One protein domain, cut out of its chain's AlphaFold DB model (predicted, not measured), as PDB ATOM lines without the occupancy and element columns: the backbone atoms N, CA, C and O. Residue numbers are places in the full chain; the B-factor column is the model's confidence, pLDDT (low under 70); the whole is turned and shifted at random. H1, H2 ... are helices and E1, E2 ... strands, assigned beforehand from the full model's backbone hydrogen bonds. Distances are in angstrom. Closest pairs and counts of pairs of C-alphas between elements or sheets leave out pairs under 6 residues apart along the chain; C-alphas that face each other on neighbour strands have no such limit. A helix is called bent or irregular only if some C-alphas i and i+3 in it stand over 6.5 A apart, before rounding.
ATOM      1  N   ALA A  16      18.438   2.890  -1.238       96.00
ATOM      2  CA  ALA A  16      17.614   3.067  -2.430       96.00
ATOM      3  C   ALA A  16      16.140   3.335  -2.078       96.00
ATOM      4  O   ALA A  16      15.511   4.215  -2.666       96.00
ATOM      5  N   GLU A  17      15.591   2.626  -1.089       94.88
ATOM      6  CA  GLU A  17      14.220   2.846  -0.616       94.88
ATOM      7  C   GLU A  17      14.079   4.203   0.081       94.88
ATOM      8  O   GLU A  17      13.102   4.913  -0.150       94.88
ATOM      9  N   ILE A  18      15.071   4.619   0.877       93.62
ATOM     10  CA  ILE A  18      15.086   5.955   1.494       93.62
ATOM     11  C   ILE A  18      15.173   7.047   0.423       93.62
ATOM     12  O   ILE A  18      14.467   8.054   0.522       93.62
ATOM     13  N   ALA A  19      16.010   6.859  -0.601       94.69
ATOM     14  CA  ALA A  19      16.114   7.786  -1.723       94.69
ATOM     15  C   ALA A  19      14.767   7.918  -2.450       94.69
ATOM     16  O   ALA A  19      14.291   9.036  -2.642       94.69
ATOM     17  N   LEU A  20      14.102   6.799  -2.750       93.31
ATOM     18  CA  LEU A  20      12.774   6.787  -3.368       93.31
ATOM     19  C   LEU A  20      11.710   7.477  -2.495       93.31
ATOM     20  O   LEU A  20      10.921   8.279  -2.997       93.31
ATOM     21  N   LEU A  21      11.691   7.209  -1.184       92.12
ATOM     22  CA  LEU A  21      10.760   7.857  -0.249       92.12
ATOM     23  C   LEU A  21      10.940   9.381  -0.211       92.12
ATOM     24  O   LEU A  21       9.973  10.109   0.016       92.12
ATOM     25  N   ARG A  22      12.163   9.868  -0.438       93.38
ATOM     26  CA  ARG A  22      12.505  11.298  -0.430       93.38
ATOM     27  C   ARG A  22      12.386  11.969  -1.797       93.38
ATOM     28  O   ARG A  22      12.367  13.200  -1.851       93.38
ATOM     29  N   ASP A  23      12.283  11.202  -2.878       95.88
ATOM     30  CA  ASP A  23      12.189  11.733  -4.235       95.88
ATOM     31  C   ASP A  23      10.802  12.333  -4.511       95.88
ATOM     32  O   ASP A  23       9.867  11.678  -4.975       95.88
ATOM     33  N   GLN A  24      10.662  13.629  -4.233       95.69
ATOM     34  CA  GLN A  24       9.423  14.365  -4.481       95.69
ATOM     35  C   GLN A  24       9.050  14.436  -5.967       95.69
ATOM     36  O   GLN A  24       7.863  14.547  -6.288       95.69
ATOM     37  N   GLU A  25      10.027  14.402  -6.870       95.94
ATOM     38  CA  GLU A  25       9.783  14.557  -8.302       95.94
ATOM     39  C   GLU A  25       9.159  13.294  -8.896       95.94
ATOM     40  O   GLU A  25       8.230  13.411  -9.703       95.94
ATOM     41  N   ILE A  26       9.540  12.100  -8.424       93.56
ATOM     42  CA  ILE A  26       8.847  10.845  -8.762       93.56
ATOM     43  C   ILE A  26       7.364  10.930  -8.380       93.56
ATOM     44  O   ILE A  26       6.488  10.644  -9.206       93.56
ATOM     45  N   TRP A  27       7.047  11.387  -7.165       91.62
ATOM     46  CA  TRP A  27       5.659  11.480  -6.700       91.62
ATOM     47  C   TRP A  27       4.848  12.531  -7.465       91.62
ATOM     48  O   TRP A  27       3.707  12.269  -7.862       91.62
ATOM     49  N   LYS A  28       5.431  13.709  -7.729       95.44
ATOM     50  CA  LYS A  28       4.800  14.760  -8.547       95.44
ATOM     51  C   LYS A  28       4.558  14.281  -9.975       95.44
ATOM     52  O   LYS A  28       3.468  14.490 -10.514       95.44
ATOM     53  N   THR A  29       5.539  13.606 -10.567       95.50
ATOM     54  CA  THR A  29       5.451  13.053 -11.921       95.50
ATOM     55  C   THR A  29       4.367  11.987 -11.997       95.50
ATOM     56  O   THR A  29       3.486  12.085 -12.854       95.50
ATOM     57  N   LYS A  30       4.344  11.035 -11.051       92.31
ATOM     58  CA  LYS A  30       3.290  10.014 -10.950       92.31
ATOM     59  C   LYS A  30       1.912  10.661 -10.834       92.31
ATOM     60  O   LYS A  30       1.011  10.311 -11.595       92.31
ATOM     61  N   LYS A  31       1.747  11.654  -9.951       94.31
ATOM     62  CA  LYS A  31       0.480  12.387  -9.798       94.31
ATOM     63  C   LYS A  31       0.054  13.032 -11.120       94.31
ATOM     64  O   LYS A  31      -1.048  12.762 -11.591       94.31
ATOM     65  N   LYS A  32       0.937  13.803 -11.760       95.88
ATOM     66  CA  LYS A  32       0.664  14.471 -13.044       95.88
ATOM     67  C   LYS A  32       0.283  13.475 -14.140       95.88
ATOM     68  O   LYS A  32      -0.684  13.713 -14.860       95.88
ATOM     69  N   LEU A  33       1.013  12.366 -14.257       94.00
ATOM     70  CA  LEU A  33       0.722  11.301 -15.216       94.00
ATOM     71  C   LEU A  33      -0.657  10.689 -14.958       94.00
ATOM     72  O   LEU A  33      -1.468  10.603 -15.874       94.00
ATOM     73  N   THR A  34      -0.957  10.322 -13.710       94.00
ATOM     74  CA  THR A  34      -2.257   9.725 -13.372       94.00
ATOM     75  C   THR A  34      -3.423  10.672 -13.637       94.00
ATOM     76  O   THR A  34      -4.447  10.222 -14.132       94.00
ATOM     77  N   THR A  35      -3.262  11.981 -13.414       96.12
ATOM     78  CA  THR A  35      -4.277  12.978 -13.791       96.12
ATOM     79  C   THR A  35      -4.483  13.043 -15.304       96.12
ATOM     80  O   THR A  35      -5.621  13.110 -15.757       96.12
ATOM     81  N   LYS A  36      -3.409  12.993 -16.104       96.56
ATOM     82  CA  LYS A  36      -3.530  12.949 -17.571       96.56
ATOM     83  C   LYS A  36      -4.276  11.700 -18.039       96.56
ATOM     84  O   LYS A  36      -5.145  11.811 -18.895       96.56
ATOM     85  N   ILE A  37      -3.964  10.544 -17.455       96.62
ATOM     86  CA  ILE A  37      -4.635   9.278 -17.766       96.62
ATOM     87  C   ILE A  37      -6.118   9.337 -17.381       96.62
ATOM     88  O   ILE A  37      -6.969   8.989 -18.195       96.62
ATOM     89  N   ASP A  38      -6.443   9.816 -16.177       96.50
ATOM     90  CA  ASP A  38      -7.834   9.950 -15.728       96.50
ATOM     91  C   ASP A  38      -8.621  10.909 -16.655       96.50
ATOM     92  O   ASP A  38      -9.763  10.618 -17.012       96.50
ATOM     93  N   ASN A  39      -7.996  11.998 -17.126       97.31
ATOM     94  CA  ASN A  39      -8.597  12.920 -18.096       97.31
ATOM     95  C   ASN A  39      -8.821  12.274 -19.472       97.31
ATOM     96  O   ASN A  39      -9.897  12.442 -20.044       97.31
ATOM     97  N   LEU A  40      -7.839  11.530 -19.993       96.69
ATOM     98  CA  LEU A  40      -7.969  10.780 -21.247       96.69
ATOM     99  C   LEU A  40      -9.135   9.787 -21.168       96.69
ATOM    100  O   LEU A  40      -9.986   9.748 -22.052       96.69
ATOM    101  N   LEU A  41      -9.221   9.026 -20.075       97.50
ATOM    102  CA  LEU A  41     -10.333   8.108 -19.844       97.50
ATOM    103  C   LEU A  41     -11.668   8.862 -19.769       97.50
ATOM    104  O   LEU A  41     -12.649   8.410 -20.351       97.50
ATOM    105  N   GLY A  42     -11.715  10.036 -19.136       97.50
ATOM    106  CA  GLY A  42     -12.901  10.899 -19.143       97.50
ATOM    107  C   GLY A  42     -13.326  11.356 -20.546       97.50
ATOM    108  O   GLY A  42     -14.518  11.382 -20.847       97.50
ATOM    109  N   GLN A  43     -12.373  11.661 -21.429       97.06
ATOM    110  CA  GLN A  43     -12.658  12.012 -22.827       97.06
ATOM    111  C   GLN A  43     -13.197  10.814 -23.616       97.06
ATOM    112  O   GLN A  43     -14.208  10.943 -24.305       97.06
ATOM    113  N   ILE A  44     -12.570   9.641 -23.466       95.81
ATOM    114  CA  ILE A  44     -13.038   8.386 -24.070       95.81
ATOM    115  C   ILE A  44     -14.469   8.082 -23.620       95.81
ATOM    116  O   ILE A  44     -15.315   7.724 -24.434       95.81
ATOM    117  N   GLU A  45     -14.751   8.254 -22.331       96.94
ATOM    118  CA  GLU A  45     -16.071   8.059 -21.741       96.94
ATOM    119  C   GLU A  45     -17.119   8.989 -22.368       96.94
ATOM    120  O   GLU A  45     -18.174   8.524 -22.804       96.94
ATOM    121  N   ALA A  46     -16.818  10.288 -22.451       96.81
ATOM    122  CA  ALA A  46     -17.717  11.285 -23.023       96.81
ATOM    123  C   ALA A  46     -18.023  10.996 -24.500       96.81
ATOM    124  O   ALA A  46     -19.189  11.007 -24.900       96.81
ATOM    125  N   GLU A  47     -16.995  10.674 -25.286       95.69
ATOM    126  CA  GLU A  47     -17.132  10.357 -26.707       95.69
ATOM    127  C   GLU A  47     -17.909   9.052 -26.931       95.69
ATOM    128  O   GLU A  47     -18.833   8.995 -27.745       95.69
ATOM    129  N   ALA A  48     -17.580   7.999 -26.178       93.44
ATOM    130  CA  ALA A  48     -18.267   6.718 -26.275       93.44
ATOM    131  C   ALA A  48     -19.745   6.848 -25.883       93.44
ATOM    132  O   ALA A  48     -20.607   6.308 -26.580       93.44
ATOM    133  N   ARG A  49     -20.058   7.612 -24.827       95.19
ATOM    134  CA  ARG A  49     -21.444   7.896 -24.444       95.19
ATOM    135  C   ARG A  49     -22.171   8.635 -25.563       95.19
ATOM    136  O   ARG A  49     -23.262   8.221 -25.943       95.19
ATOM    137  N   HIS A  50     -21.575   9.700 -26.097       95.31
ATOM    138  CA  HIS A  50     -22.192  10.504 -27.151       95.31
ATOM    139  C   HIS A  50     -22.529   9.667 -28.393       95.31
ATOM    140  O   HIS A  50     -23.633   9.772 -28.922       95.31
ATOM    141  N   ARG A  51     -21.611   8.792 -28.820       93.50
ATOM    142  CA  ARG A  51     -21.790   7.959 -30.018       93.50
ATOM    143  C   ARG A  51     -22.680   6.739 -29.803       93.50
ATOM    144  O   ARG A  51     -23.406   6.358 -30.718       93.50
ATOM    145  N   TYR A  52     -22.601   6.095 -28.639       90.38
ATOM    146  CA  TYR A  52     -23.100   4.725 -28.479       90.38
ATOM    147  C   TYR A  52     -24.152   4.539 -27.389       90.38
ATOM    148  O   TYR A  52     -24.733   3.456 -27.336       90.38
ATOM    149  N   ALA A  53     -24.449   5.543 -26.553       90.38
ATOM    150  CA  ALA A  53     -25.412   5.376 -25.460       90.38
ATOM    151  C   ALA A  53     -26.781   4.902 -25.962       90.38
ATOM    152  O   ALA A  53     -27.264   3.872 -25.505       90.38
ATOM    153  N   GLY A  54     -27.356   5.565 -26.970       88.38
ATOM    154  CA  GLY A  54     -28.652   5.162 -27.526       88.38
ATOM    155  C   GLY A  54     -28.643   3.741 -28.101       88.38
ATOM    156  O   GLY A  54     -29.545   2.952 -27.837       88.38
ATOM    157  N   CYS A  55     -27.592   3.368 -28.841       84.44
ATOM    158  CA  CYS A  55     -27.447   2.013 -29.379       84.44
ATOM    159  C   CYS A  55     -27.332   0.961 -28.269       84.44
ATOM    160  O   CYS A  55     -27.938  -0.105 -28.369       84.44
ATOM    161  N   PHE A  56     -26.562   1.253 -27.219       83.25
ATOM    162  CA  PHE A  56     -26.372   0.357 -26.087       83.25
ATOM    163  C   PHE A  56     -27.660   0.172 -25.286       83.25
ATOM    164  O   PHE A  56     -28.037  -0.963 -24.995       83.25
ATOM    165  N   GLU A  57     -28.347   1.265 -24.962       86.81
ATOM    166  CA  GLU A  57     -29.600   1.242 -24.205       86.81
ATOM    167  C   GLU A  57     -30.684   0.478 -24.969       86.81
ATOM    168  O   GLU A  57     -31.328  -0.401 -24.400       86.81
ATOM    169  N   ASN A  58     -30.805   0.704 -26.281       79.94
ATOM    170  CA  ASN A  58     -31.738  -0.035 -27.134       79.94
ATOM    171  C   ASN A  58     -31.396  -1.530 -27.244       79.94
ATOM    172  O   ASN A  58     -32.292  -2.365 -27.346       79.94
ATOM    173  N   LEU A  59     -30.107  -1.884 -27.251       72.62
ATOM    174  CA  LEU A  59     -29.666  -3.275 -27.370       72.62
ATOM    175  C   LEU A  59     -29.823  -4.061 -26.066       72.62
ATOM    176  O   LEU A  59     -30.164  -5.241 -26.094       72.62
ATOM    177  N   SER A  60     -29.482  -3.431 -24.946       76.31
ATOM    178  CA  SER A  60     -29.348  -4.097 -23.650       76.31
ATOM    179  C   SER A  60     -30.543  -3.874 -22.725       76.31
ATOM    180  O   SER A  60     -30.716  -4.638 -21.779       76.31
ATOM    181  N   GLY A  61     -31.340  -2.827 -22.961       78.56
ATOM    182  CA  GLY A  61     -32.344  -2.336 -22.014       78.56
ATOM    183  C   GLY A  61     -31.741  -1.680 -20.764       78.56
ATOM    184  O   GLY A  61     -32.472  -1.368 -19.825       78.56
ATOM    185  N   LEU A  62     -30.418  -1.486 -20.714       82.00
ATOM    186  CA  LEU A  62     -29.699  -0.937 -19.567       82.00
ATOM    187  C   LEU A  62     -29.233   0.482 -19.869       82.00
ATOM    188  O   LEU A  62     -28.572   0.702 -20.878       82.00
ATOM    189  N   LYS A  63     -29.515   1.418 -18.954       88.44
ATOM    190  CA  LYS A  63     -29.018   2.801 -19.033       88.44
ATOM    191  C   LYS A  63     -27.497   2.845 -19.039       88.44
ATOM    192  O   LYS A  63     -26.872   2.127 -18.261       88.44
ATOM    193  N   TRP A  64     -26.917   3.752 -19.818       92.62
ATOM    194  CA  TRP A  64     -25.473   3.951 -19.837       92.62
ATOM    195  C   TRP A  64     -24.938   4.278 -18.438       92.62
ATOM    196  O   TRP A  64     -25.298   5.286 -17.825       92.62
ATOM    197  N   ARG A  65     -24.026   3.442 -17.942       93.50
ATOM    198  CA  ARG A  65     -23.358   3.634 -16.656       93.50
ATOM    199  C   ARG A  65     -21.858   3.505 -16.825       93.50
ATOM    200  O   ARG A  65     -21.397   2.486 -17.321       93.50
ATOM    201  N   SER A  66     -21.114   4.484 -16.319       95.06
ATOM    202  CA  SER A  66     -19.651   4.479 -16.366       95.06
ATOM    203  C   SER A  66     -19.051   4.313 -14.976       95.06
ATOM    204  O   SER A  66     -19.609   4.785 -13.983       95.06
ATOM    205  N   LYS A  67     -17.899   3.645 -14.898       95.62
ATOM    206  CA  LYS A  67     -17.134   3.468 -13.663       95.62
ATOM    207  C   LYS A  67     -15.642   3.625 -13.937       95.62
ATOM    208  O   LYS A  67     -15.057   2.823 -14.658       95.62
ATOM    209  N   LEU A  68     -15.024   4.611 -13.291       96.44
ATOM    210  CA  LEU A  68     -13.572   4.751 -13.230       96.44
ATOM    211  C   LEU A  68     -13.055   4.075 -11.951       96.44
ATOM    212  O   LEU A  68     -13.463   4.426 -10.845       96.44
ATOM    213  N   SER A  69     -12.170   3.095 -12.104       94.81
ATOM    214  CA  SER A  69     -11.538   2.342 -11.017       94.81
ATOM    215  C   SER A  69     -10.020   2.481 -11.087       94.81
ATOM    216  O   SER A  69      -9.435   2.657 -12.156       94.81
ATOM    217  N   ARG A  70      -9.367   2.410  -9.928       94.62
ATOM    218  CA  ARG A  70      -7.924   2.624  -9.771       94.62
ATOM    219  C   ARG A  70      -7.386   1.606  -8.774       94.62
ATOM    220  O   ARG A  70      -8.105   1.253  -7.841       94.62
ATOM    221  N   GLY A  71      -6.147   1.171  -8.952       94.44
ATOM    222  CA  GLY A  71      -5.471   0.289  -8.007       94.44
ATOM    223  C   GLY A  71      -3.960   0.333  -8.179       94.44
ATOM    224  O   GLY A  71      -3.455   0.882  -9.157       94.44
ATOM    225  N   GLU A  72      -3.255  -0.225  -7.199       92.94
ATOM    226  CA  GLU A  72      -1.788  -0.194  -7.107       92.94
ATOM    227  C   GLU A  72      -1.172  -1.606  -7.053       92.94
ATOM    228  O   GLU A  72       0.027  -1.734  -6.855       92.94
ATOM    229  N   GLN A  73      -1.985  -2.665  -7.162       92.75
ATOM    230  CA  GLN A  73      -1.594  -4.031  -6.783       92.75
ATOM    231  C   GLN A  73      -2.026  -5.111  -7.786       92.75
ATOM    232  O   GLN A  73      -2.038  -6.289  -7.439       92.75
ATOM    233  N   TYR A  74      -2.388  -4.757  -9.025       93.88
ATOM    234  CA  TYR A  74      -2.606  -5.808 -10.024       93.88
ATOM    235  C   TYR A  74      -1.236  -6.367 -10.418       93.88
ATOM    236  O   TYR A  74      -0.462  -5.695 -11.098       93.88
ATOM    237  N   GLU A  75      -0.923  -7.541  -9.863       93.19
ATOM    238  CA  GLU A  75       0.394  -8.198  -9.917       93.19
ATOM    239  C   GLU A  75       1.544  -7.302  -9.434       93.19
ATOM    240  O   GLU A  75       2.655  -7.350  -9.946       93.19
ATOM    241  N   GLY A  76       1.267  -6.455  -8.439       94.38
ATOM    242  CA  GLY A  76       2.247  -5.517  -7.883       94.38
ATOM    243  C   GLY A  76       2.418  -4.216  -8.672       94.38
ATOM    244  O   GLY A  76       3.243  -3.389  -8.290       94.38
ATOM    245  N   TYR A  77       1.625  -3.991  -9.729       95.06
ATOM    246  CA  TYR A  77       1.708  -2.777 -10.542       95.06
ATOM    247  C   TYR A  77       0.439  -1.914 -10.475       95.06
ATOM    248  O   TYR A  77      -0.685  -2.425 -10.343       95.06
ATOM    249  N   PRO A  78       0.583  -0.582 -10.616       95.62
ATOM    250  CA  PRO A  78      -0.554   0.317 -10.689       95.62
ATOM    251  C   PRO A  78      -1.331   0.213 -11.992       95.62
ATOM    252  O   PRO A  78      -0.806  -0.141 -13.048       95.62
ATOM    253  N   TYR A  79      -2.600   0.593 -11.922       96.81
ATOM    254  CA  TYR A  79      -3.465   0.594 -13.087       96.81
ATOM    255  C   TYR A  79      -4.616   1.597 -13.002       96.81
ATOM    256  O   TYR A  79      -4.977   2.108 -11.931       96.81
ATOM    257  N   ARG A  80      -5.227   1.852 -14.162       97.69
ATOM    258  CA  ARG A  80      -6.476   2.606 -14.326       97.69
ATOM    259  C   ARG A  80      -7.445   1.821 -15.207       97.69
ATOM    260  O   ARG A  80      -7.047   1.289 -16.238       97.69
ATOM    261  N   ILE A  81      -8.704   1.731 -14.784       97.44
ATOM    262  CA  ILE A  81      -9.782   1.053 -15.512       97.44
ATOM    263  C   ILE A  81     -10.939   2.020 -15.701       97.44
ATOM    264  O   ILE A  81     -11.453   2.550 -14.720       97.44
ATOM    265  N   LEU A  82     -11.408   2.168 -16.933       98.25
ATOM    266  CA  LEU A  82     -12.706   2.746 -17.250       98.25
ATOM    267  C   LEU A  82     -13.616   1.653 -17.802       98.25
ATOM    268  O   LEU A  82     -13.326   1.110 -18.860       98.25
ATOM    269  N   ASP A  83     -14.732   1.386 -17.137       97.06
ATOM    270  CA  ASP A  83     -15.830   0.594 -17.691       97.06
ATOM    271  C   ASP A  83     -16.937   1.558 -18.145       97.06
ATOM    272  O   ASP A  83     -17.585   2.170 -17.296       97.06
ATOM    273  N   ALA A  84     -17.116   1.748 -19.456       95.88
ATOM    274  CA  ALA A  84     -18.049   2.720 -20.040       95.88
ATOM    275  C   ALA A  84     -18.624   2.222 -21.392       95.88
ATOM    276  O   ALA A  84     -18.000   2.433 -22.434       95.88
ATOM    277  N   PRO A  85     -19.792   1.550 -21.389       93.50
ATOM    278  CA  PRO A  85     -20.629   1.280 -20.224       93.50
ATOM    279  C   PRO A  85     -20.062   0.126 -19.380       93.50
ATOM    280  O   PRO A  85     -19.212  -0.633 -19.842       93.50
ATOM    281  N   GLY A  86     -20.537  -0.013 -18.143       92.94
ATOM    282  CA  GLY A  86     -20.114  -1.049 -17.204       92.94
ATOM    283  C   GLY A  86     -21.245  -1.526 -16.295       92.94
ATOM    284  O   GLY A  86     -21.606  -0.853 -15.326       92.94
ATOM    285  N   HIS A  87     -21.761  -2.725 -16.573       92.69
ATOM    286  CA  HIS A  87     -22.776  -3.413 -15.775       92.69
ATOM    287  C   HIS A  87     -22.233  -4.748 -15.267       92.69
ATOM    288  O   HIS A  87     -21.836  -5.615 -16.047       92.69
ATOM    289  N   PHE A  88     -22.227  -4.900 -13.942       90.50
ATOM    290  CA  PHE A  88     -21.608  -6.024 -13.249       90.50
ATOM    291  C   PHE A  88     -22.573  -6.582 -12.205       90.50
ATOM    292  O   PHE A  88     -22.875  -5.919 -11.213       90.50
ATOM    293  N   HIS A  89     -23.034  -7.807 -12.431       86.06
ATOM    294  CA  HIS A  89     -23.831  -8.605 -11.505       86.06
ATOM    295  C   HIS A  89     -23.335 -10.055 -11.538       86.06
ATOM    296  O   HIS A  89     -22.615 -10.446 -12.451       86.06
ATOM    297  N   HIS A  90     -23.730 -10.869 -10.557       79.62
ATOM    298  CA  HIS A  90     -23.211 -12.234 -10.399       79.62
ATOM    299  C   HIS A  90     -23.302 -13.085 -11.685       79.62
ATOM    300  O   HIS A  90     -22.309 -13.671 -12.107       79.62
ATOM    301  N   ASN A  91     -24.455 -13.056 -12.364       84.19
ATOM    302  CA  ASN A  91     -24.701 -13.822 -13.596       84.19
ATOM    303  C   ASN A  91     -24.692 -12.965 -14.872       84.19
ATOM    304  O   ASN A  91     -25.021 -13.461 -15.949       84.19
ATOM    305  N   HIS A  92     -24.352 -11.675 -14.773       87.81
ATOM    306  CA  HIS A  92     -24.411 -10.760 -15.909       87.81
ATOM    307  C   HIS A  92     -23.223  -9.803 -15.933       87.81
ATOM    308  O   HIS A  92     -22.967  -9.069 -14.979       87.81
ATOM    309  N   LEU A  93     -22.537  -9.788 -17.069       90.81
ATOM    310  CA  LEU A  93     -21.413  -8.911 -17.356       90.81
ATOM    311  C   LEU A  93     -21.725  -8.213 -18.676       90.81
ATOM    312  O   LEU A  93     -22.025  -8.875 -19.669       90.81
ATOM    313  N   SER A  94     -21.684  -6.892 -18.696       91.69
ATOM    314  CA  SER A  94     -21.764  -6.130 -19.938       91.69
ATOM    315  C   SER A  94     -20.933  -4.875 -19.771       91.69
ATOM    316  O   SER A  94     -21.364  -3.921 -19.119       91.69
ATOM    317  N   ALA A  95     -19.705  -4.914 -20.281       93.75
ATOM    318  CA  ALA A  95     -18.780  -3.805 -20.150       93.75
ATOM    319  C   ALA A  95     -17.930  -3.586 -21.401       93.75
ATOM    320  O   ALA A  95     -17.452  -4.537 -22.022       93.75
ATOM    321  N   VAL A  96     -17.697  -2.311 -21.711       94.88
ATOM    322  CA  VAL A  96     -16.586  -1.874 -22.556       94.88
ATOM    323  C   VAL A  96     -15.534  -1.295 -21.622       94.88
ATOM    324  O   VAL A  96     -15.721  -0.228 -21.038       94.88
ATOM    325  N   ARG A  97     -14.451  -2.045 -21.439       96.88
ATOM    326  CA  ARG A  97     -13.371  -1.724 -20.511       96.88
ATOM    327  C   ARG A  97     -12.205  -1.112 -21.259       96.88
ATOM    328  O   ARG A  97     -11.724  -1.730 -22.192       96.88
ATOM    329  N   ASN A  98     -11.675   0.005 -20.787       97.25
ATOM    330  CA  ASN A  98     -10.335   0.480 -21.117       97.25
ATOM    331  C   ASN A  98      -9.451   0.286 -19.885       97.25
ATOM    332  O   ASN A  98      -9.757   0.815 -18.817       97.25
ATOM    333  N   PHE A  99      -8.393  -0.506 -20.017       97.31
ATOM    334  CA  PHE A  99      -7.461  -0.858 -18.953       97.31
ATOM    335  C   PHE A  99      -6.062  -0.380 -19.324       97.31
ATOM    336  O   PHE A  99      -5.513  -0.797 -20.340       97.31
ATOM    337  N   ILE A 100      -5.496   0.489 -18.494       97.38
ATOM    338  CA  ILE A 100      -4.135   1.001 -18.637       97.38
ATOM    339  C   ILE A 100      -3.325   0.425 -17.486       97.38
ATOM    340  O   ILE A 100      -3.551   0.789 -16.326       97.38
ATOM    341  N   TRP A 101      -2.407  -0.480 -17.812       96.69
ATOM    342  CA  TRP A 101      -1.581  -1.193 -16.847       96.69
ATOM    343  C   TRP A 101      -0.162  -0.636 -16.870       96.69
ATOM    344  O   TRP A 101       0.528  -0.661 -17.889       96.69
ATOM    345  N   PHE A 102       0.260  -0.040 -15.758       95.12
ATOM    346  CA  PHE A 102       1.481   0.758 -15.740       95.12
ATOM    347  C   PHE A 102       2.697  -0.163 -15.829       95.12
ATOM    348  O   PHE A 102       2.726  -1.224 -15.210       95.12
ATOM    349  N   GLY A 103       3.692   0.241 -16.621       92.56
ATOM    350  CA  GLY A 103       4.868  -0.586 -16.914       92.56
ATOM    351  C   GLY A 103       4.611  -1.725 -17.909       92.56
ATOM    352  O   GLY A 103       5.537  -2.468 -18.197       92.56
ATOM    353  N   HIS A 104       3.386  -1.848 -18.428       95.25
ATOM    354  CA  HIS A 104       2.981  -2.907 -19.349       95.25
ATOM    355  C   HIS A 104       2.372  -2.269 -20.606       95.25
ATOM    356  O   HIS A 104       3.065  -1.601 -21.367       95.25
ATOM    357  N   TYR A 105       1.064  -2.418 -20.804       95.88
ATOM    358  CA  TYR A 105       0.337  -1.980 -21.992       95.88
ATOM    359  C   TYR A 105      -1.022  -1.385 -21.618       95.88
ATOM    360  O   TYR A 105      -1.481  -1.445 -20.471       95.88
ATOM    361  N   ALA A 106      -1.697  -0.832 -22.618       95.94
ATOM    362  CA  ALA A 106      -3.113  -0.539 -22.548       95.94
ATOM    363  C   ALA A 106      -3.912  -1.559 -23.351       95.94
ATOM    364  O   ALA A 106      -3.421  -2.193 -24.284       95.94
ATOM    365  N   CYS A 107      -5.170  -1.733 -22.980       95.38
ATOM    366  CA  CYS A 107      -6.069  -2.599 -23.714       95.38
ATOM    367  C   CYS A 107      -7.519  -2.177 -23.548       95.38
ATOM    368  O   CYS A 107      -7.933  -1.685 -22.495       95.38
ATOM    369  N   SER A 108      -8.296  -2.418 -24.595       95.25
ATOM    370  CA  SER A 108      -9.740  -2.247 -24.581       95.25
ATOM    371  C   SER A 108     -10.396  -3.614 -24.697       95.25
ATOM    372  O   SER A 108     -10.025  -4.395 -25.571       95.25
ATOM    373  N   TYR A 109     -11.367  -3.912 -23.837       95.88
ATOM    374  CA  TYR A 109     -12.101  -5.170 -23.853       95.88
ATOM    375  C   TYR A 109     -13.598  -4.955 -24.038       95.88
ATOM    376  O   TYR A 109     -14.190  -4.092 -23.391       95.88
ATOM    377  N   LEU A 110     -14.219  -5.818 -24.835       94.19
ATOM    378  CA  LEU A 110     -15.652  -6.084 -24.772       94.19
ATOM    379  C   LEU A 110     -15.866  -7.316 -23.892       94.19
ATOM    380  O   LEU A 110     -15.368  -8.388 -24.220       94.19
ATOM    381  N   LEU A 111     -16.598  -7.153 -22.795       94.75
ATOM    382  CA  LEU A 111     -16.815  -8.162 -21.760       94.75
ATOM    383  C   LEU A 111     -18.312  -8.457 -21.629       94.75
ATOM    384  O   LEU A 111     -19.057  -7.617 -21.122       94.75
ATOM    385  N   LEU A 112     -18.751  -9.639 -22.061       93.06
ATOM    386  CA  LEU A 112     -20.160 -10.040 -22.076       93.06
ATOM    387  C   LEU A 112     -20.364 -11.382 -21.367       93.06
ATOM    388  O   LEU A 112     -19.659 -12.342 -21.655       93.06
ATOM    389  N   LYS A 113     -21.364 -11.486 -20.490       92.88
ATOM    390  CA  LYS A 113     -21.799 -12.736 -19.842       92.88
ATOM    391  C   LYS A 113     -23.315 -12.722 -19.655       92.88
ATOM    392  O   LYS A 113     -23.897 -11.679 -19.348       92.88
ATOM    393  N   GLY A 114     -23.948 -13.883 -19.804       90.62
ATOM    394  CA  GLY A 114     -25.402 -14.026 -19.727       90.62
ATOM    395  C   GLY A 114     -26.090 -13.483 -20.982       90.62
ATOM    396  O   GLY A 114     -25.569 -13.619 -22.086       90.62
ATOM    397  N   THR A 115     -27.247 -12.835 -20.829       88.25
ATOM    398  CA  THR A 115     -28.104 -12.413 -21.956       88.25
ATOM    399  C   THR A 115     -27.379 -11.595 -23.030       88.25
ATOM    400  O   THR A 115     -27.628 -11.783 -24.219       88.25
ATOM    401  N   SER A 116     -26.458 -10.710 -22.639       86.94
ATOM    402  CA  SER A 116     -25.693  -9.883 -23.579       86.94
ATOM    403  C   SER A 116     -24.756 -10.721 -24.457       86.94
ATOM    404  O   SER A 116     -24.648 -10.458 -25.655       86.94
ATOM    405  N   ALA A 117     -24.138 -11.767 -23.896       90.44
ATOM    406  CA  ALA A 117     -23.320 -12.714 -24.645       90.44
ATOM    407  C   ALA A 117     -24.180 -13.521 -25.624       90.44
ATOM    408  O   ALA A 117     -23.831 -13.621 -26.794       90.44
ATOM    409  N   GLU A 118     -25.343 -14.016 -25.197       89.44
ATOM    410  CA  GLU A 118     -26.246 -14.783 -26.066       89.44
ATOM    411  C   GLU A 118     -26.772 -13.960 -27.252       89.44
ATOM    412  O   GLU A 118     -26.822 -14.444 -28.385       89.44
ATOM    413  N   ILE A 119     -27.108 -12.684 -27.026       86.19
ATOM    414  CA  ILE A 119     -27.474 -11.752 -28.105       86.19
ATOM    415  C   ILE A 119     -26.296 -11.550 -29.061       86.19
ATOM    416  O   ILE A 119     -26.481 -11.557 -30.280       86.19
ATOM    417  N   PHE A 120     -25.088 -11.372 -28.525       86.75
ATOM    418  CA  PHE A 120     -23.888 -11.179 -29.330       86.75
ATOM    419  C   PHE A 120     -23.596 -12.395 -30.214       86.75
ATOM    420  O   PHE A 120     -23.457 -12.225 -31.423       86.75
ATOM    421  N   LYS A 121     -23.606 -13.616 -29.655       87.69
ATOM    422  CA  LYS A 121     -23.394 -14.875 -30.399       87.69
ATOM    423  C   LYS A 121     -24.333 -14.986 -31.602       87.69
ATOM    424  O   LYS A 121     -23.890 -15.296 -32.704       87.69
ATOM    425  N   LYS A 122     -25.617 -14.652 -31.417       85.62
ATOM    426  CA  LYS A 122     -26.628 -14.673 -32.490       85.62
ATOM    427  C   LYS A 122     -26.362 -13.648 -33.595       85.62
ATOM    428  O   LYS A 122     -26.663 -13.921 -34.751       85.62
ATOM    429  N   LYS A 123     -25.830 -12.471 -33.253       81.00
ATOM    430  CA  LYS A 123     -25.593 -11.367 -34.204       81.00
ATOM    431  C   LYS A 123     -24.281 -11.483 -34.976       81.00
ATOM    432  O   LYS A 123     -24.147 -10.886 -36.038       81.00
ATOM    433  N   VAL A 124     -23.312 -12.205 -34.431       77.56
ATOM    434  CA  VAL A 124     -21.914 -12.196 -34.884       77.56
ATOM    435  C   VAL A 124     -21.553 -13.376 -35.791       77.56
ATOM    436  O   VAL A 124     -20.422 -13.452 -36.262       77.56
ATOM    437  N   SER A 125     -22.515 -14.249 -36.100       59.56
ATOM    438  CA  SER A 125     -22.375 -15.566 -36.745       59.56
ATOM    439  C   SER A 125     -21.699 -15.636 -38.132       59.56
ATOM    440  O   SER A 125     -21.829 -16.655 -38.805       59.56
ATOM    441  N   GLY A 126     -20.919 -14.643 -38.576       57.59
ATOM    442  CA  GLY A 126     -20.123 -14.819 -39.789       57.59
ATOM    443  C   GLY A 126     -19.128 -13.752 -40.245       57.59
ATOM    444  O   GLY A 126     -18.780 -13.856 -41.415       57.59
ATOM    445  N   LYS A 127     -18.678 -12.770 -39.435       60.97
ATOM    446  CA  LYS A 127     -17.450 -11.941 -39.660       60.97
ATOM    447  C   LYS A 127     -17.364 -10.778 -38.657       60.97
ATOM    448  O   LYS A 127     -17.875  -9.687 -38.904       60.97
ATOM    449  N   LEU A 128     -16.678 -10.985 -37.536       67.44
ATOM    450  CA  LEU A 128     -16.138  -9.874 -36.745       67.44
ATOM    451  C   LEU A 128     -14.809  -9.463 -37.368       67.44
ATOM    452  O   LEU A 128     -13.796 -10.119 -37.167       67.44
ATOM    453  N   SER A 129     -14.811  -8.372 -38.122       63.94
ATOM    454  CA  SER A 129     -13.576  -7.734 -38.568       63.94
ATOM    455  C   SER A 129     -13.712  -6.235 -38.385       63.94
ATOM    456  O   SER A 129     -14.597  -5.616 -38.980       63.94
ATOM    457  N   VAL A 130     -12.829  -5.642 -37.591       64.19
ATOM    458  CA  VAL A 130     -12.651  -4.191 -37.568       64.19
ATOM    459  C   VAL A 130     -11.483  -3.894 -38.499       64.19
ATOM    460  O   VAL A 130     -10.395  -4.443 -38.332       64.19
ATOM    461  N   ARG A 131     -11.715  -3.086 -39.541       63.62
ATOM    462  CA  ARG A 131     -10.669  -2.771 -40.525       63.62
ATOM    463  C   ARG A 131      -9.458  -2.162 -39.817       63.62
ATOM    464  O   ARG A 131      -9.603  -1.182 -39.096       63.62
ATOM    465  N   GLY A 132      -8.283  -2.737 -40.066       68.69
ATOM    466  CA  GLY A 132      -7.009  -2.227 -39.559       68.69
ATOM    467  C   GLY A 132      -6.718  -2.531 -38.088       68.69
ATOM    468  O   GLY A 132      -5.750  -1.988 -37.569       68.69
ATOM    469  N   VAL A 133      -7.510  -3.377 -37.416       78.38
ATOM    470  CA  VAL A 133      -7.280  -3.725 -36.007       78.38
ATOM    471  C   VAL A 133      -7.379  -5.234 -35.795       78.38
ATOM    472  O   VAL A 133      -8.392  -5.855 -36.121       78.38
ATOM    473  N   GLN A 134      -6.337  -5.821 -35.205       86.06
ATOM    474  CA  GLN A 134      -6.329  -7.228 -34.817       86.06
ATOM    475  C   GLN A 134      -7.112  -7.417 -33.512       86.06
ATOM    476  O   GLN A 134      -6.697  -6.962 -32.447       86.06
ATOM    477  N   ILE A 135      -8.254  -8.098 -33.600       91.75
ATOM    478  CA  ILE A 135      -9.058  -8.468 -32.432       91.75
ATOM    479  C   ILE A 135      -8.538  -9.790 -31.879       91.75
ATOM    480  O   ILE A 135      -8.297 -10.730 -32.632       91.75
ATOM    481  N   SER A 136      -8.407  -9.867 -30.559       94.69
ATOM    482  CA  SER A 136      -8.092 -11.108 -29.850       94.69
ATOM    483  C   SER A 136      -9.273 -11.573 -29.001       94.69
ATOM    484  O   SER A 136     -10.112 -10.762 -28.605       94.69
ATOM    485  N   ILE A 137      -9.338 -12.864 -28.696       95.00
ATOM    486  CA  ILE A 137     -10.349 -13.487 -27.839       95.00
ATOM    487  C   ILE A 137      -9.689 -14.206 -26.663       95.00
ATOM    488  O   ILE A 137      -8.631 -14.814 -26.811       95.00
ATOM    489  N   CYS A 138     -10.323 -14.104 -25.497       96.25
ATOM    490  CA  CYS A 138      -9.871 -14.732 -24.261       96.25
ATOM    491  C   CYS A 138      -9.993 -16.256 -24.313       96.25
ATOM    492  O   CYS A 138     -11.024 -16.776 -24.740       96.25
ATOM    493  N   THR A 139      -8.972 -16.944 -23.811       95.12
ATOM    494  CA  THR A 139      -8.912 -18.409 -23.675       95.12
ATOM    495  C   THR A 139      -9.029 -18.886 -22.227       95.12
ATOM    496  O   THR A 139      -9.197 -20.079 -21.992       95.12
ATOM    497  N   ASP A 140      -8.914 -17.977 -21.258       94.44
ATOM    498  CA  ASP A 140      -8.975 -18.290 -19.828       94.44
ATOM    499  C   ASP A 140     -10.411 -18.596 -19.367       94.44
ATOM    500  O   ASP A 140     -11.378 -18.041 -19.889       94.44
ATOM    501  N   ALA A 141     -10.552 -19.405 -18.317       91.69
ATOM    502  CA  ALA A 141     -11.828 -19.773 -17.704       91.69
ATOM    503  C   ALA A 141     -12.505 -18.604 -16.960       91.69
ATOM    504  O   ALA A 141     -13.652 -18.717 -16.525       91.69
ATOM    505  N   THR A 142     -11.816 -17.469 -16.807       91.94
ATOM    506  CA  THR A 142     -12.298 -16.285 -16.088       91.94
ATOM    507  C   THR A 142     -12.102 -14.993 -16.890       91.94
ATOM    508  O   THR A 142     -11.049 -14.789 -17.497       91.94
ATOM    509  N   PRO A 143     -13.062 -14.043 -16.872       91.81
ATOM    510  CA  PRO A 143     -12.911 -12.777 -17.589       91.81
ATOM    511  C   PRO A 143     -11.936 -11.806 -16.900       91.81
ATOM    512  O   PRO A 143     -11.610 -10.756 -17.465       91.81
ATOM    513  N   TRP A 144     -11.479 -12.119 -15.684       92.31
ATOM    514  CA  TRP A 144     -10.762 -11.189 -14.806       92.31
ATOM    515  C   TRP A 144      -9.242 -11.179 -14.984       92.31
ATOM    516  O   TRP A 144      -8.589 -10.269 -14.484       92.31
ATOM    517  N   ASN A 145      -8.679 -12.142 -15.714       93.19
ATOM    518  CA  ASN A 145      -7.248 -12.173 -15.996       93.19
ATOM    519  C   ASN A 145      -6.897 -11.218 -17.146       93.19
ATOM    520  O   ASN A 145      -7.448 -11.328 -18.241       93.19
ATOM    521  N   HIS A 146      -6.021 -10.248 -16.906       92.81
ATOM    522  CA  HIS A 146      -5.661  -9.209 -17.868       92.81
ATOM    523  C   HIS A 146      -4.293  -9.410 -18.529       92.81
ATOM    524  O   HIS A 146      -3.901  -8.534 -19.303       92.81
ATOM    525  N   ARG A 147      -3.608 -10.543 -18.298       92.81
ATOM    526  CA  ARG A 147      -2.365 -10.913 -19.000       92.81
ATOM    527  C   ARG A 147      -2.676 -11.279 -20.453       92.81
ATOM    528  O   ARG A 147      -3.054 -12.407 -20.759       92.81
ATOM    529  N   PHE A 148      -2.590 -10.283 -21.329       92.19
ATOM    530  CA  PHE A 148      -3.070 -10.332 -22.709       92.19
ATOM    531  C   PHE A 148      -2.288 -11.365 -23.517       92.19
ATOM    532  O   PHE A 148      -2.881 -12.147 -24.242       92.19
ATOM    533  N   GLU A 149      -0.970 -11.402 -23.345       90.12
ATOM    534  CA  GLU A 149      -0.075 -12.282 -24.106       90.12
ATOM    535  C   GLU A 149      -0.216 -13.759 -23.729       90.12
ATOM    536  O   GLU A 149       0.053 -14.629 -24.547       90.12
ATOM    537  N   GLU A 150      -0.680 -14.049 -22.513       93.25
ATOM    538  CA  GLU A 150      -0.880 -15.422 -22.040       93.25
ATOM    539  C   GLU A 150      -2.288 -15.951 -22.329       93.25
ATOM    540  O   GLU A 150      -2.471 -17.145 -22.548       93.25
ATOM    541  N   ASN A 151      -3.293 -15.071 -22.289       94.62
ATOM    542  CA  ASN A 151      -4.698 -15.481 -22.200       94.62
ATOM    543  C   ASN A 151      -5.546 -15.018 -23.379       94.62
ATOM    544  O   ASN A 151      -6.769 -15.158 -23.331       94.62
ATOM    545  N   MET A 152      -4.939 -14.417 -24.402       95.62
ATOM    546  CA  MET A 152      -5.642 -13.945 -25.587       95.62
ATOM    547  C   MET A 152      -4.971 -14.493 -26.846       95.62
ATOM    548  O   MET A 152      -3.762 -14.381 -27.020       95.62
ATOM    549  N   ILE A 153      -5.778 -15.031 -27.757       94.94
ATOM    550  CA  ILE A 153      -5.341 -15.457 -29.094       94.94
ATOM    551  C   ILE A 153      -6.058 -14.641 -30.162       94.94
ATOM    552  O   ILE A 153      -7.096 -14.040 -29.885       94.94
ATOM    553  N   SER A 154      -5.541 -14.626 -31.393       92.81
ATOM    554  CA  SER A 154      -6.227 -13.952 -32.502       92.81
ATOM    555  C   SER A 154      -7.657 -14.476 -32.650       92.81
ATOM    556  O   SER A 154      -7.888 -15.687 -32.580       92.81
ATOM    557  N   LEU A 155      -8.620 -13.582 -32.881       90.94
ATOM    558  CA  LEU A 155     -10.022 -13.965 -33.027       90.94
ATOM    559  C   LEU A 155     -10.226 -14.991 -34.150       90.94
ATOM    560  O   LEU A 155     -11.033 -15.901 -33.991       90.94
ATOM    561  N   ASP A 156      -9.459 -14.895 -35.235       87.94
ATOM    562  CA  ASP A 156      -9.528 -15.846 -36.349       87.94
ATOM    563  C   ASP A 156      -9.154 -17.273 -35.920       87.94
ATOM    564  O   ASP A 156      -9.738 -18.243 -36.396       87.94
ATOM    565  N   GLN A 157      -8.213 -17.409 -34.981       90.12
ATOM    566  CA  GLN A 157      -7.789 -18.700 -34.428       90.12
ATOM    567  C   GLN A 157      -8.774 -19.220 -33.373       90.12
ATOM    568  O   GLN A 157      -8.977 -20.424 -33.249       90.12
ATOM    569  N   GLY A 158      -9.386 -18.310 -32.609       89.31
ATOM    570  CA  GLY A 158     -10.263 -18.624 -31.482       89.31
ATOM    571  C   GLY A 158     -11.756 -18.453 -31.752       89.31
ATOM    572  O   GLY A 158     -12.528 -18.399 -30.799       89.31
ATOM    573  N   ILE A 159     -12.196 -18.341 -33.008       87.88
ATOM    574  CA  ILE A 159     -13.584 -17.976 -33.347       87.88
ATOM    575  C   ILE A 159     -14.619 -18.926 -32.718       87.88
ATOM    576  O   ILE A 159     -15.689 -18.492 -32.294       87.88
ATOM    577  N   SER A 160     -14.282 -20.213 -32.587       88.19
ATOM    578  CA  SER A 160     -15.136 -21.236 -31.969       88.19
ATOM    579  C   SER A 160     -15.407 -20.976 -30.482       88.19
ATOM    580  O   SER A 160     -16.450 -21.387 -29.967       88.19
ATOM    581  N   LEU A 161     -14.527 -20.238 -29.795       90.31
ATOM    582  CA  LEU A 161     -14.698 -19.864 -28.389       90.31
ATOM    583  C   LEU A 161     -15.886 -18.920 -28.189       90.31
ATOM    584  O   LEU A 161     -16.502 -18.963 -27.128       90.31
ATOM    585  N   ILE A 162     -16.283 -18.136 -29.204       88.31
ATOM    586  CA  ILE A 162     -17.493 -17.300 -29.122       88.31
ATOM    587  C   ILE A 162     -18.712 -18.151 -28.760       88.31
ATOM    588  O   ILE A 162     -19.525 -17.730 -27.945       88.31
ATOM    589  N   SER A 163     -18.843 -19.338 -29.353       85.62
ATOM    590  CA  SER A 163     -19.998 -20.212 -29.125       85.62
ATOM    591  C   SER A 163     -19.867 -21.029 -27.841       85.62
ATOM    592  O   SER A 163     -20.863 -21.241 -27.153       85.62
ATOM    593  N   ASN A 164     -18.647 -21.457 -27.508       84.38
ATOM    594  CA  ASN A 164     -18.403 -22.474 -26.482       84.38
ATOM    595  C   ASN A 164     -18.157 -21.906 -25.079       84.38
ATOM    596  O   ASN A 164     -18.283 -22.634 -24.098       84.38
ATOM    597  N   HIS A 165     -17.789 -20.631 -24.968       87.31
ATOM    598  CA  HIS A 165     -17.415 -20.039 -23.691       87.31
ATOM    599  C   HIS A 165     -18.629 -19.454 -22.943       87.31
ATOM    600  O   HIS A 165     -19.572 -18.922 -23.543       87.31
ATOM    601  N   GLU A 166     -18.601 -19.529 -21.605       89.12
ATOM    602  CA  GLU A 166     -19.668 -18.999 -20.731       89.12
ATOM    603  C   GLU A 166     -19.772 -17.462 -20.814       89.12
ATOM    604  O   GLU A 166     -20.819 -16.859 -20.563       89.12
ATOM    605  N   PHE A 167     -18.674 -16.813 -21.191       93.31
ATOM    606  CA  PHE A 167     -18.575 -15.376 -21.400       93.31
ATOM    607  C   PHE A 167     -17.774 -15.085 -22.665       93.31
ATOM    608  O   PHE A 167     -16.966 -15.893 -23.105       93.31
ATOM    609  N   ILE A 168     -17.943 -13.886 -23.205       93.56
ATOM    610  CA  ILE A 168     -17.170 -13.376 -24.331       93.56
ATOM    611  C   ILE A 168     -16.283 -12.258 -23.813       93.56
ATOM    612  O   ILE A 168     -16.769 -11.289 -23.228       93.56
ATOM    613  N   LYS A 169     -14.979 -12.390 -24.044       95.75
ATOM    614  CA  LYS A 169     -14.009 -11.327 -23.811       95.75
ATOM    615  C   LYS A 169     -13.172 -11.143 -25.065       95.75
ATOM    616  O   LYS A 169     -12.291 -11.950 -25.350       95.75
ATOM    617  N   LEU A 170     -13.484 -10.090 -25.810       94.75
ATOM    618  CA  LEU A 170     -12.695  -9.655 -26.959       94.75
ATOM    619  C   LEU A 170     -11.794  -8.511 -26.531       94.75
ATOM    620  O   LEU A 170     -12.225  -7.681 -25.735       94.75
ATOM    621  N   GLY A 171     -10.571  -8.464 -27.041       95.12
ATOM    622  CA  GLY A 171      -9.572  -7.491 -26.626       95.12
ATOM    623  C   GLY A 171      -8.796  -6.890 -27.784       95.12
ATOM    624  O   GLY A 171      -8.498  -7.564 -28.769       95.12
ATOM    625  N   LEU A 172      -8.447  -5.621 -27.609       94.12
ATOM    626  CA  LEU A 172      -7.509  -4.859 -28.419       94.12
ATOM    627  C   LEU A 172      -6.359  -4.437 -27.508       94.12
ATOM    628  O   LEU A 172      -6.623  -3.875 -26.446       94.12
ATOM    629  N   LYS A 173      -5.112  -4.704 -27.899       93.88
ATOM    630  CA  LYS A 173      -3.915  -4.258 -27.170       93.88
ATOM    631  C   LYS A 173      -3.338  -3.019 -27.856       93.88
ATOM    632  O   LYS A 173      -3.325  -2.945 -29.081       93.88
ATOM    633  N   ALA A 174      -2.856  -2.074 -27.060       92.38
ATOM    634  CA  ALA A 174      -2.113  -0.907 -27.508       92.38
ATOM    635  C   ALA A 174      -0.883  -0.705 -26.617       92.38
ATOM    636  O   ALA A 174      -0.937  -0.899 -25.401       92.38
ATOM    637  N   GLU A 175       0.224  -0.287 -27.220       92.94
ATOM    638  CA  GLU A 175       1.438   0.047 -26.477       92.94
ATOM    639  C   GLU A 175       1.282   1.403 -25.781       92.94
ATOM    640  O   GLU A 175       0.682   2.326 -26.336       92.94
ATOM    641  N   LEU A 176       1.845   1.563 -24.578       90.19
ATOM    642  CA  LEU A 176       1.659   2.793 -23.790       90.19
ATOM    643  C   LEU A 176       2.185   4.049 -24.500       90.19
ATOM    644  O   LEU A 176       1.661   5.136 -24.280       90.19
TER     645      LEU A 176
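What this domain is: This is residues 16 to 176 of the 179 residues of an uncharacterized protein of Bacteroidetes bacterium (UniProt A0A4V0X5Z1). A twisted sheet of seven strands, curled like part of a barrel, has the long helix H2 running along one face, and the far end of H2 with H1 sticks out as an arm, residues 16 to 33. H3 stands on the same face, while the short helices H4, H5 and H6 gather round the small strands E5 and E6 at one edge. The printed part has 161 residues, with six named helices and seven named strands that follow each other along the chain as H1 H2 E1 E2 E3 E4 H3 E5 H4 E6 H5 H6 E7; the sheet runs E1 E2 E3 E4 E7 E5 E6, antiparallel throughout, and the class is mixed, helices and strands. The whole is compact, with a radius of gyration of the C-alphas of 17.4 A, yet elongated, spanning 57 by 34 by 33 A.

Where its parts are: The strands are E1, residues 67 to 74, E2, residues 77 to 89, 26.2 A long, E3, residues 92 to 101, 24.8 A, E4, residues 105 to 113, 24.7 A, E5, residues 136 to 138, E6, residues 152 to 154, and E7, residues 167 to 175, 25.8 A, ending at C-alpha 175 (1.438, 0.047, -26.477). The helices are H1, residues 16 to 22, beginning at C-alpha 16 (17.614, 3.067, -2.430), H2, residues 24 to 60, 47.0 A, H3, residues 115 to 123, H4, residues 148 to 151, H5, residues 155 to 158, and H6, residues 161 to 164. H2 is irregular, with C-alphas 51 and 54 7.8 A apart and a kink of 65 degrees near residue 52.

How they stand to each other: E1 to E4 form a meander, each strand the antiparallel neighbour of the one before; N 69 and O 81 of the hairpin E1 and E2 are 2.8 A apart. E7 pairs with E4, N 112 to O 168 at 2.8 A, and with E5, N 171 to O 136 at 2.8 A. E4, H3, E5 is a split strand-helix-strand unit, two strands of one sheet that are not neighbours with a helix between them along the chain, here with E7 between them in the sheet, and E6, H5 H6, E7 is another, with E5 between its strands in the sheet; both crossovers are right-handed. H2 and H3, on the same face, make two layers with the sheet. H2 has a height over the sheet of 8.2 A; its closest C-alphas to E2 are Glu 45 and Ala 84, 5.9 A. H3 stands up from the sheet, its line rising 43 degrees. H4 lies over none of the strands, H5 only just over E5 with 3 C-alphas, and H6 only grazes the sheet. In H1 and H3 every O i to N i+4 pair is within hydrogen-bond range, in H2 31 of 33; H4, H5 and H6 are too short for such a pair.

The domain as a whole: The C-alphas farthest apart, Ile 18 and Gly 126, are 58.1 A apart. The printed part has no cut. H3 to E5 is a long link; its residues 125 to 132 have pLDDT under 70.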